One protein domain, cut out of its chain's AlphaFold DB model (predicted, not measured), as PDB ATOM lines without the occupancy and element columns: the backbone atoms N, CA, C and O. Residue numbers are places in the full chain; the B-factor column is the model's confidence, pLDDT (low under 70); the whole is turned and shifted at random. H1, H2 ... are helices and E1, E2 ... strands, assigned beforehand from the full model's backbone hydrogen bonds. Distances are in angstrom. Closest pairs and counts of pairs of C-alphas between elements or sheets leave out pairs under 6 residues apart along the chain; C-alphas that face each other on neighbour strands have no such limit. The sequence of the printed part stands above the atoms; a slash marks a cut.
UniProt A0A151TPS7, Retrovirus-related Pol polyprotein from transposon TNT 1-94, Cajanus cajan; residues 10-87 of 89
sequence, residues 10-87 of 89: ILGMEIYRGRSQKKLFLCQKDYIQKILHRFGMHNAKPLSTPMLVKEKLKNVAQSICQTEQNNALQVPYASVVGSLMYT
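Overview. This is residues 10 to 87 of the 89 residues of the protein "Retrovirus-related Pol polyprotein from transposon TNT 1-94" of Cajanus cajan (UniProt A0A151TPS7). A strand hairpin, E1 and E2, makes one end of a loose, elongated chain path; H1 follows it and lies side by side with H3, while H2 sits toward the far end and a wide loop arches out between H1 and H2. The printed part has 78 residues, in the order E1, E2, H1, H2, H3, class mixed, with an antiparallel sheet E1 - E2. It is only just extended, close to loose, radius of gyration of the C-alphas 17.4 A, spans 58 by 29 by 20 A.

Along the chain. E1, residues 13 to 18, 16.2 A long, begins at C-alpha 13 (450.726, 385.877, 475.068). E2 is residues 23 to 27, 13.3 A; H1 29 to 38, 14.2 A; H2 66 to 74, 12.8 A. H3, 77 to 85, 12.3 A, ends at C-alpha 85 (453.868, 386.422, 460.629).

Arrangement. In the hairpin E1 and E2, N 16 and O 25 are 2.8 A apart, within hydrogen-bond range. H1 and H3 touch, closest C-alphas Ile 35 and Ser 83, 7.0 A, at a shallow tilt of 4 degrees, opposite ways. H2 and H3 are apart. In H1, H2 and H3 every O i to N i+4 pair is within hydrogen-bond range.

Size, cuts and confidence. The printed part has no cut. The link H1 to H2 is long, 27 residues; residues 18 to 23 and 45 to 59 stand free. Residues 48 to 55 and 57 to 75 have pLDDT under 70.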
ATOM      1  N   ILE A  10     453.399 384.777 478.793       90.50
ATOM      2  CA  ILE A  10     454.710 384.436 478.225       90.50
ATOM      3  C   ILE A  10     454.867 385.160 476.893       90.50
ATOM      4  O   ILE A  10     453.972 385.097 476.060       90.50
ATOM      5  N   LEU A  11     455.965 385.899 476.705       86.69
ATOM      6  CA  LEU A  11     456.227 386.659 475.469       86.69
ATOM      7  C   LEU A  11     455.060 387.578 475.035       86.69
ATOM      8  O   LEU A  11     454.851 387.839 473.856       86.69
ATOM      9  N   GLY A  12     454.265 388.062 475.993       85.81
ATOM     10  CA  GLY A  12     453.076 388.877 475.722       85.81
ATOM     11  C   GLY A  12     451.811 388.096 475.342       85.81
ATOM     12  O   GLY A  12     450.757 388.720 475.237       85.81
ATOM     13  N   MET A  13     451.881 386.770 475.207       91.50
ATOM     14  CA  MET A  13     450.726 385.877 475.068       91.50
ATOM     15  C   MET A  13     450.149 385.538 476.440       91.50
ATOM     16  O   MET A  13     450.889 385.320 477.402       91.50
ATOM     17  N   GLU A  14     448.829 385.469 476.538       94.06
ATOM     18  CA  GLU A  14     448.136 385.043 477.750       94.06
ATOM     19  C   GLU A  14     448.094 383.522 477.850       94.06
ATOM     20  O   GLU A  14     447.890 382.831 476.852       94.06
ATOM     21  N   ILE A  15     448.262 383.003 479.066       94.94
ATOM     22  CA  ILE A  15     448.239 381.571 479.349       94.94
ATOM     23  C   ILE A  15     446.956 381.227 480.102       94.94
ATOM     24  O   ILE A  15     446.783 381.607 481.259       94.94
ATOM     25  N   TYR A  16     446.113 380.402 479.489       94.88
ATOM     26  CA  TYR A  16     444.937 379.815 480.121       94.88
ATOM     27  C   TYR A  16     445.223 378.351 480.461       94.88
ATOM     28  O   TYR A  16     445.643 377.570 479.610       94.88
ATOM     29  N   ARG A  17     445.013 377.953 481.720       94.56
ATOM     30  CA  ARG A  17     445.315 376.590 482.194       94.56
ATOM     31  C   ARG A  17     444.061 375.877 482.677       94.56
ATOM     32  O   ARG A  17     443.564 376.163 483.761       94.56
ATOM     33  N   GLY A  18     443.618 374.878 481.923       95.12
ATOM     34  CA  GLY A  18     442.598 373.929 482.357       95.12
ATOM     35  C   GLY A  18     443.242 372.777 483.122       95.12
ATOM     36  O   GLY A  18     443.499 371.729 482.535       95.12
ATOM     37  N   ARG A  19     443.528 372.957 484.421       93.25
ATOM     38  CA  ARG A  19     444.241 371.943 485.231       93.25
ATOM     39  C   ARG A  19     443.491 370.614 485.333       93.25
ATOM     40  O   ARG A  19     444.122 369.569 485.228       93.25
ATOM     41  N   SER A  20     442.166 370.653 485.475       95.88
ATOM     42  CA  SER A  20     441.312 369.455 485.505       95.88
ATOM     43  C   SER A  20     441.421 368.634 484.218       95.88
ATOM     44  O   SER A  20     441.475 367.412 484.258       95.88
ATOM     45  N   GLN A  21     441.523 369.319 483.080       96.25
ATOM     46  CA  GLN A  21     441.626 368.714 481.752       96.25
ATOM     47  C   GLN A  21     443.079 368.474 481.317       96.25
ATOM     48  O   GLN A  21     443.303 367.957 480.227       96.25
ATOM     49  N   LYS A  22     444.063 368.885 482.130       95.12
ATOM     50  CA  LYS A  22     445.496 368.904 481.793       95.12
ATOM     51  C   LYS A  22     445.792 369.610 480.458       95.12
ATOM     52  O   LYS A  22     446.694 369.211 479.728       95.12
ATOM     53  N   LYS A  23     445.040 370.673 480.147       96.25
ATOM     54  CA  LYS A  23     445.200 371.480 478.927       96.25
ATOM     55  C   LYS A  23     445.780 372.853 479.233       96.25
ATOM     56  O   LYS A  23     445.506 373.448 480.280       96.25
ATOM     57  N   LEU A  24     446.547 373.371 478.281       93.75
ATOM     58  CA  LEU A  24     447.098 374.718 478.298       93.75
ATOM     59  C   LEU A  24     446.756 375.382 476.967       93.75
ATOM     60  O   LEU A  24     446.995 374.805 475.911       93.75
ATOM     61  N   PHE A  25     446.174 376.573 477.034       93.88
ATOM     62  CA  PHE A  25     445.840 377.386 475.875       93.88
ATOM     63  C   PHE A  25     446.650 378.675 475.927       93.88
ATOM     64  O   PHE A  25     446.847 379.251 477.002       93.88
ATOM     65  N   LEU A  26     447.108 379.122 474.765       92.62
ATOM     66  CA  LEU A  26     447.793 380.394 474.593       92.62
ATOM     67  C   LEU A  26     446.901 381.323 473.777       92.62
ATOM     68  O   LEU A  26     446.317 380.903 472.782       92.62
ATOM     69  N   CYS A  27     446.786 382.578 474.202       91.75
ATOM     70  CA  CYS A  27     446.019 383.595 473.494       91.75
ATOM     71  C   CYS A  27     446.918 384.778 473.138       91.75
ATOM     72  O   CYS A  27     447.559 385.373 474.004       91.75
ATOM     73  N   GLN A  28     446.927 385.147 471.860       91.00
ATOM     74  CA  GLN A  28     447.737 386.243 471.321       91.00
ATOM     75  C   GLN A  28     446.897 387.488 470.981       91.00
ATOM     76  O   GLN A  28     447.383 388.423 470.344       91.00
ATOM     77  N   LYS A  29     445.633 387.533 471.430       90.94
ATOM     78  CA  LYS A  29     444.677 388.612 471.133       90.94
ATOM     79  C   LYS A  29     445.251 390.004 471.407       90.94
ATOM     80  O   LYS A  29     445.192 390.864 470.531       90.94
ATOM     81  N   ASP A  30     445.859 390.207 472.573       90.69
ATOM     82  CA  ASP A  30     446.452 391.496 472.955       90.69
ATOM     83  C   ASP A  30     447.559 391.944 471.999       90.69
ATOM     84  O   ASP A  30     447.697 393.128 471.697       90.69
ATOM     85  N   TYR A  31     448.375 391.004 471.528       91.12
ATOM     86  CA  TYR A  31     449.461 391.309 470.605       91.12
ATOM     87  C   TYR A  31     448.917 391.699 469.225       91.12
ATOM     88  O   TYR A  31     449.357 392.700 468.662       91.12
ATOM     89  N   ILE A  32     447.907 390.981 468.726       89.44
ATOM     90  CA  ILE A  32     447.223 391.324 467.471       89.44
ATOM     91  C   ILE A  32     446.613 392.727 467.570       89.44
ATOM     92  O   ILE A  32     446.836 393.560 466.694       89.44
ATOM     93  N   GLN A  33     445.909 393.032 468.664       90.62
ATOM     94  CA  GLN A  33     445.335 394.362 468.889       90.62
ATOM     95  C   GLN A  33     446.407 395.462 468.915       90.62
ATOM     96  O   GLN A  33     446.218 396.517 468.309       90.62
ATOM     97  N   LYS A  34     447.562 395.203 469.545       91.44
ATOM     98  CA  LYS A  34     448.702 396.133 469.544       91.44
ATOM     99  C   LYS A  34     449.252 396.383 468.141       91.44
ATOM    100  O   LYS A  34     449.534 397.533 467.816       91.44
ATOM    101  N   ILE A  35     449.391 395.348 467.309       90.62
ATOM    102  CA  ILE A  35     449.830 395.498 465.910       90.62
ATOM    103  C   ILE A  35     448.830 396.342 465.126       90.62
ATOM    104  O   ILE A  35     449.229 397.302 464.468       90.62
ATOM    105  N   LEU A  36     447.539 396.010 465.212       89.00
ATOM    106  CA  LEU A  36     446.501 396.730 464.479       89.00
ATOM    107  C   LEU A  36     446.488 398.210 464.861       89.00
ATOM    108  O   LEU A  36     446.448 399.068 463.985       89.00
ATOM    109  N   HIS A  37     446.600 398.533 466.149       91.12
ATOM    110  CA  HIS A  37     446.685 399.923 466.583       91.12
ATOM    111  C   HIS A  37     447.976 400.606 466.109       91.12
ATOM    112  O   HIS A  37     447.927 401.732 465.619       91.12
ATOM    113  N   ARG A  38     449.131 399.928 466.210       90.31
ATOM    114  CA  ARG A  38     450.442 400.462 465.801       90.31
ATOM    115  C   ARG A  38     450.468 400.899 464.337       90.31
ATOM    116  O   ARG A  38     451.118 401.888 464.023       90.31
ATOM    117  N   PHE A  39     449.783 400.168 463.465       87.06
ATOM    118  CA  PHE A  39     449.750 400.448 462.029       87.06
ATOM    119  C   PHE A  39     448.465 401.153 461.571       87.06
ATOM    120  O   PHE A  39     448.184 401.191 460.378       87.06
ATOM    121  N   GLY A  40     447.662 401.695 462.496       86.69
ATOM    122  CA  GLY A  40     446.432 402.423 462.153       86.69
ATOM    123  C   GLY A  40     445.291 401.546 461.616       86.69
ATOM    124  O   GLY A  40     444.291 402.063 461.136       86.69
ATOM    125  N   MET A  41     445.393 400.222 461.739       86.50
ATOM    126  CA  MET A  41     444.439 399.225 461.235       86.50
ATOM    127  C   MET A  41     443.396 398.776 462.276       86.50
ATOM    128  O   MET A  41     442.713 397.776 462.077       86.50
ATOM    129  N   HIS A  42     443.254 399.477 463.401       87.56
ATOM    130  CA  HIS A  42     442.328 399.104 464.483       87.56
ATOM    131  C   HIS A  42     440.845 399.076 464.058       87.56
ATOM    132  O   HIS A  42     440.071 398.322 464.638       87.56
ATOM    133  N   ASN A  43     440.474 399.835 463.020       85.69
ATOM    134  CA  ASN A  43     439.131 399.849 462.422       85.69
ATOM    135  C   ASN A  43     439.051 399.063 461.099       85.69
ATOM    136  O   ASN A  43     438.091 399.220 460.341       85.69
ATOM    137  N   ALA A  44     440.066 398.255 460.772       82.38
ATOM    138  CA  ALA A  44     440.060 397.463 459.549       82.38
ATOM    139  C   ALA A  44     438.904 396.452 459.566       82.38
ATOM    140  O   ALA A  44     438.630 395.805 460.579       82.38
ATOM    141  N   LYS A  45     438.227 396.299 458.423       81.44
ATOM    142  CA  LYS A  45     437.150 395.316 458.283       81.44
ATOM    143  C   LYS A  45     437.754 393.907 458.303       81.44
ATOM    144  O   LYS A  45     438.621 393.630 457.471       81.44
ATOM    145  N   PRO A  46     437.317 393.018 459.209       76.38
ATOM    146  CA  PRO A  46     437.790 391.645 459.210       76.38
ATOM    147  C   PRO A  46     437.311 390.934 457.941       76.38
ATOM    148  O   PRO A  46     436.161 391.086 457.525       76.38
ATOM    149  N   LEU A  47     438.191 390.135 457.345       73.50
ATOM    150  CA  LEU A  47     437.877 389.242 456.236       73.50
ATOM    151  C   LEU A  47     438.391 387.846 456.596       73.50
ATOM    152  O   LEU A  47     439.474 387.720 457.169       73.50
ATOM    153  N   SER A  48     437.633 386.800 456.269       68.25
ATOM    154  CA  SER A  48     438.116 385.429 456.448       68.25
ATOM    155  C   SER A  48     439.315 385.166 455.539       68.25
ATOM    156  O   SER A  48     439.247 385.364 454.327       68.25
ATOM    157  N   THR A  49     440.406 384.692 456.134       62.03
ATOM    158  CA  THR A  49     441.547 384.107 455.426       62.03
ATOM    159  C   THR A  49     441.353 382.593 455.276       62.03
ATOM    160  O   THR A  49     440.815 381.978 456.198       62.03
ATOM    161  N   PRO A  50     441.835 381.958 454.191       58.59
ATOM    162  CA  PRO A  50     442.615 382.537 453.098       58.59
ATOM    163  C   PRO A  50     441.764 383.403 452.159       58.59
ATOM    164  O   PRO A  50     440.577 383.153 451.963       58.59
ATOM    165  N   MET A  51     442.389 384.438 451.596       63.91
ATOM    166  CA  MET A  51     441.779 385.321 450.599       63.91
ATOM    167  C   MET A  51     441.175 384.485 449.460       63.91
ATOM    168  O   MET A  51     441.812 383.541 448.987       63.91
ATOM    169  N   LEU A  52     439.947 384.804 449.029       62.34
ATOM    170  CA  LEU A  52     439.286 384.075 447.944       62.34
ATOM    171  C   LEU A  52     440.187 384.054 446.699       62.34
ATOM    172  O   LEU A  52     440.487 385.094 446.123       62.34
ATOM    173  N   VAL A  53     440.557 382.853 446.242       60.72
ATOM    174  CA  VAL A  53     441.495 382.618 445.123       60.72
ATOM    175  C   VAL A  53     441.047 383.270 443.800       60.72
ATOM    176  O   VAL A  53     441.857 383.471 442.901       60.72
ATOM    177  N   LYS A  54     439.761 383.621 443.660       68.81
ATOM    178  CA  LYS A  54     439.172 384.197 442.436       68.81
ATOM    179  C   LYS A  54     438.873 385.702 442.512       68.81
ATOM    180  O   LYS A  54     438.280 386.238 441.577       68.81
ATOM    181  N   GLU A  55     439.265 386.388 443.583       67.75
ATOM    182  CA  GLU A  55     439.149 387.849 443.654       67.75
ATOM    183  C   GLU A  55     440.167 388.491 442.701       67.75
ATOM    184  O   GLU A  55     441.381 388.424 442.909       67.75
ATOM    185  N   LYS A  56     439.679 389.111 441.620       70.81
ATOM    186  CA  LYS A  56     440.529 389.931 440.754       70.81
ATOM    187  C   LYS A  56     440.930 391.178 441.530       70.81
ATOM    188  O   LYS A  56     440.109 392.073 441.726       70.81
ATOM    189  N   LEU A  57     442.201 391.250 441.915       67.19
ATOM    190  CA  LEU A  57     442.783 392.459 442.480       67.19
ATOM    191  C   LEU A  57     442.616 393.599 441.471       67.19
ATOM    192  O   LEU A  57     443.202 393.586 440.388       67.19
ATOM    193  N   LYS A  58     441.778 394.580 441.809       66.62
ATOM    194  CA  LYS A  58     441.721 395.831 441.056       66.62
ATOM    195  C   LYS A  58     442.960 396.631 441.418       66.62
ATOM    196  O   LYS A  58     443.292 396.761 442.594       66.62
ATOM    197  N   ASN A  59     443.641 397.165 440.412       60.06
ATOM    198  CA  ASN A  59     444.786 398.030 440.638       60.06
ATOM    199  C   ASN A  59     444.266 399.357 441.212       60.06
ATOM    200  O   ASN A  59     443.779 400.217 440.479       60.06
ATOM    201  N   VAL A  60     444.268 399.478 442.543       57.28
ATOM    202  CA  VAL A  60     443.620 400.595 443.251       57.28
ATOM    203  C   VAL A  60     444.307 401.924 442.928       57.28
ATOM    204  O   VAL A  60     443.678 402.958 443.087       57.28
ATOM    205  N   ALA A  61     445.519 401.921 442.357       54.47
ATOM    206  CA  ALA A  61     446.250 403.119 441.931       54.47
ATOM    207  C   ALA A  61     445.417 404.134 441.113       54.47
ATOM    208  O   ALA A  61     445.728 405.319 441.128       54.47
ATOM    209  N   GLN A  62     444.344 403.703 440.440       52.09
ATOM    210  CA  GLN A  62     443.456 404.581 439.668       52.09
ATOM    211  C   GLN A  62     442.351 405.289 440.486       52.09
ATOM    212  O   GLN A  62     441.665 406.142 439.935       52.09
ATOM    213  N   SER A  63     442.148 404.962 441.772       51.84
ATOM    214  CA  SER A  63     441.011 405.460 442.575       51.84
ATOM    215  C   SER A  63     441.348 405.787 444.044       51.84
ATOM    216  O   SER A  63     440.440 405.890 444.872       51.84
ATOM    217  N   ILE A  64     442.625 405.937 444.403       55.84
ATOM    218  CA  ILE A  64     443.017 406.352 445.760       55.84
ATOM    219  C   ILE A  64     443.002 407.885 445.795       55.84
ATOM    220  O   ILE A  64     443.697 408.531 445.015       55.84
ATOM    221  N   CYS A  65     442.193 408.484 446.671       56.19
ATOM    222  CA  CYS A  65     442.267 409.923 446.932       56.19
ATOM    223  C   CYS A  65     443.653 410.249 447.526       56.19
ATOM    224  O   CYS A  65     444.189 409.440 448.280       56.19
ATOM    225  N   GLN A  66     444.243 411.413 447.222       56.84
ATOM    226  CA  GLN A  66     445.619 411.770 447.631       56.84
ATOM    227  C   GLN A  66     445.899 411.549 449.136       56.84
ATOM    228  O   GLN A  66     447.014 411.202 449.524       56.84
ATOM    229  N   THR A  67     444.877 411.687 449.983       56.06
ATOM    230  CA  THR A  67     444.909 411.412 451.427       56.06
ATOM    231  C   THR A  67     445.204 409.949 451.775       56.06
ATOM    232  O   THR A  67     446.071 409.675 452.603       56.06
ATOM    233  N   GLU A  68     444.543 409.000 451.118       58.81
ATOM    234  CA  GLU A  68     444.718 407.559 451.344       58.81
ATOM    235  C   GLU A  68     446.075 407.065 450.810       58.81
ATOM    236  O   GLU A  68     446.692 406.158 451.370       58.81
ATOM    237  N   GLN A  69     446.588 407.711 449.759       57.97
ATOM    238  CA  GLN A  69     447.881 407.391 449.155       57.97
ATOM    239  C   GLN A  69     449.043 407.822 450.061       57.97
ATOM    240  O   GLN A  69     449.989 407.061 450.260       57.97
ATOM    241  N   ASN A  70     448.928 408.995 450.690       58.38
ATOM    242  CA  ASN A  70     449.885 409.463 451.692       58.38
ATOM    243  C   ASN A  70     449.890 408.574 452.944       58.38
ATOM    244  O   ASN A  70     450.960 408.274 453.462       58.38
ATOM    245  N   ASN A  71     448.729 408.088 453.392       59.88
ATOM    246  CA  ASN A  71     448.648 407.149 454.517       59.88
ATOM    247  C   ASN A  71     449.277 405.784 454.179       59.88
ATOM    248  O   ASN A  71     450.017 405.231 454.991       59.88
ATOM    249  N   ALA A  72     449.042 405.258 452.971       60.16
ATOM    250  CA  ALA A  72     449.618 403.989 452.524       60.16
ATOM    251  C   ALA A  72     451.150 404.039 452.378       60.16
ATOM    252  O   ALA A  72     451.822 403.054 452.678       60.16
ATOM    253  N   LEU A  73     451.711 405.184 451.969       60.16
ATOM    254  CA  LEU A  73     453.163 405.397 451.892       60.16
ATOM    255  C   LEU A  73     453.836 405.449 453.275       60.16
ATOM    256  O   LEU A  73     455.019 405.139 453.389       60.16
ATOM    257  N   GLN A  74     453.095 405.828 454.321       66.19
ATOM    258  CA  GLN A  74     453.611 405.947 455.689       66.19
ATOM    259  C   GLN A  74     453.642 404.613 456.442       66.19
ATOM    260  O   GLN A  74     454.412 404.461 457.390       66.19
ATOM    261  N   VAL A  75     452.820 403.634 456.049       68.69
ATOM    262  CA  VAL A  75     452.775 402.330 456.720       68.69
ATOM    263  C   VAL A  75     453.842 401.407 456.118       68.69
ATOM    264  O   VAL A  75     453.716 400.998 454.963       68.69
ATOM    265  N   PRO A  76     454.885 401.011 456.875       81.50
ATOM    266  CA  PRO A  76     455.924 400.126 456.362       81.50
ATOM    267  C   PRO A  76     455.359 398.712 456.180       81.50
ATOM    268  O   PRO A  76     455.347 397.905 457.111       81.50
ATOM    269  N   TYR A  77     454.895 398.408 454.966       82.38
ATOM    270  CA  TYR A  77     454.227 397.151 454.613       82.38
ATOM    271  C   TYR A  77     454.996 395.909 455.090       82.38
ATOM    272  O   TYR A  77     454.424 395.031 455.734       82.38
ATOM    273  N   ALA A  78     456.314 395.872 454.869       84.75
ATOM    274  CA  ALA A  78     457.168 394.773 455.321       84.75
ATOM    275  C   ALA A  78     457.126 394.572 456.848       84.75
ATOM    276  O   ALA A  78     457.110 393.438 457.324       84.75
ATOM    277  N   SER A  79     457.053 395.655 457.630       88.25
ATOM    278  CA  SER A  79     456.943 395.574 459.090       88.25
ATOM    279  C   SER A  79     455.573 395.082 459.545       88.25
ATOM    280  O   SER A  79     455.507 394.331 460.518       88.25
ATOM    281  N   VAL A  80     454.490 395.467 458.855       87.19
ATOM    282  CA  VAL A  80     453.135 394.952 459.129       87.19
ATOM    283  C   VAL A  80     453.106 393.447 458.901       87.19
ATOM    284  O   VAL A  80     452.746 392.694 459.803       87.19
ATOM    285  N   VAL A  81     453.552 393.013 457.720       85.50
ATOM    286  CA  VAL A  81     453.581 391.600 457.331       85.50
ATOM    287  C   VAL A  81     454.463 390.794 458.283       85.50
ATOM    288  O   VAL A  81     454.010 389.782 458.807       85.50
ATOM    289  N   GLY A  82     455.678 391.260 458.588       89.88
ATOM    290  CA  GLY A  82     456.575 390.570 459.519       89.88
ATOM    291  C   GLY A  82     456.014 390.471 460.941       89.88
ATOM    292  O   GLY A  82     456.145 389.435 461.589       89.88
ATOM    293  N   SER A  83     455.321 391.512 461.417       89.31
ATOM    294  CA  SER A  83     454.650 391.479 462.725       89.31
ATOM    295  C   SER A  83     453.472 390.493 462.735       89.31
ATOM    296  O   SER A  83     453.269 389.782 463.715       89.31
ATOM    297  N   LEU A  84     452.714 390.409 461.636       85.94
ATOM    298  CA  LEU A  84     451.618 389.447 461.473       85.94
ATOM    299  C   LEU A  84     452.115 388.004 461.313       85.94
ATOM    300  O   LEU A  84     451.452 387.089 461.791       85.94
ATOM    301  N   MET A  85     453.285 387.769 460.715       87.50
ATOM    302  CA  MET A  85     453.868 386.422 460.629       87.50
ATOM    303  C   MET A  85     454.125 385.815 462.014       87.50
ATOM    304  O   MET A  85     453.918 384.623 462.198       87.50
ATOM    305  N   TYR A  86     454.465 386.628 463.021       84.38
ATOM    306  CA  TYR A  86     454.586 386.161 464.410       84.38
ATOM    307  C   TYR A  86     453.251 385.685 465.023       84.38
ATOM    308  O   TYR A  86     453.239 385.055 466.078       84.38
ATOM    309  N   THR A  87     452.115 385.999 464.394       81.31
ATOM    310  CA  THR A  87     450.779 385.550 464.834       81.31
ATOM    311  C   THR A  87     450.346 384.228 464.207       81.31
ATOM    312  O   THR A  87     449.330 383.669 464.611       81.31
TER     313      THR A  87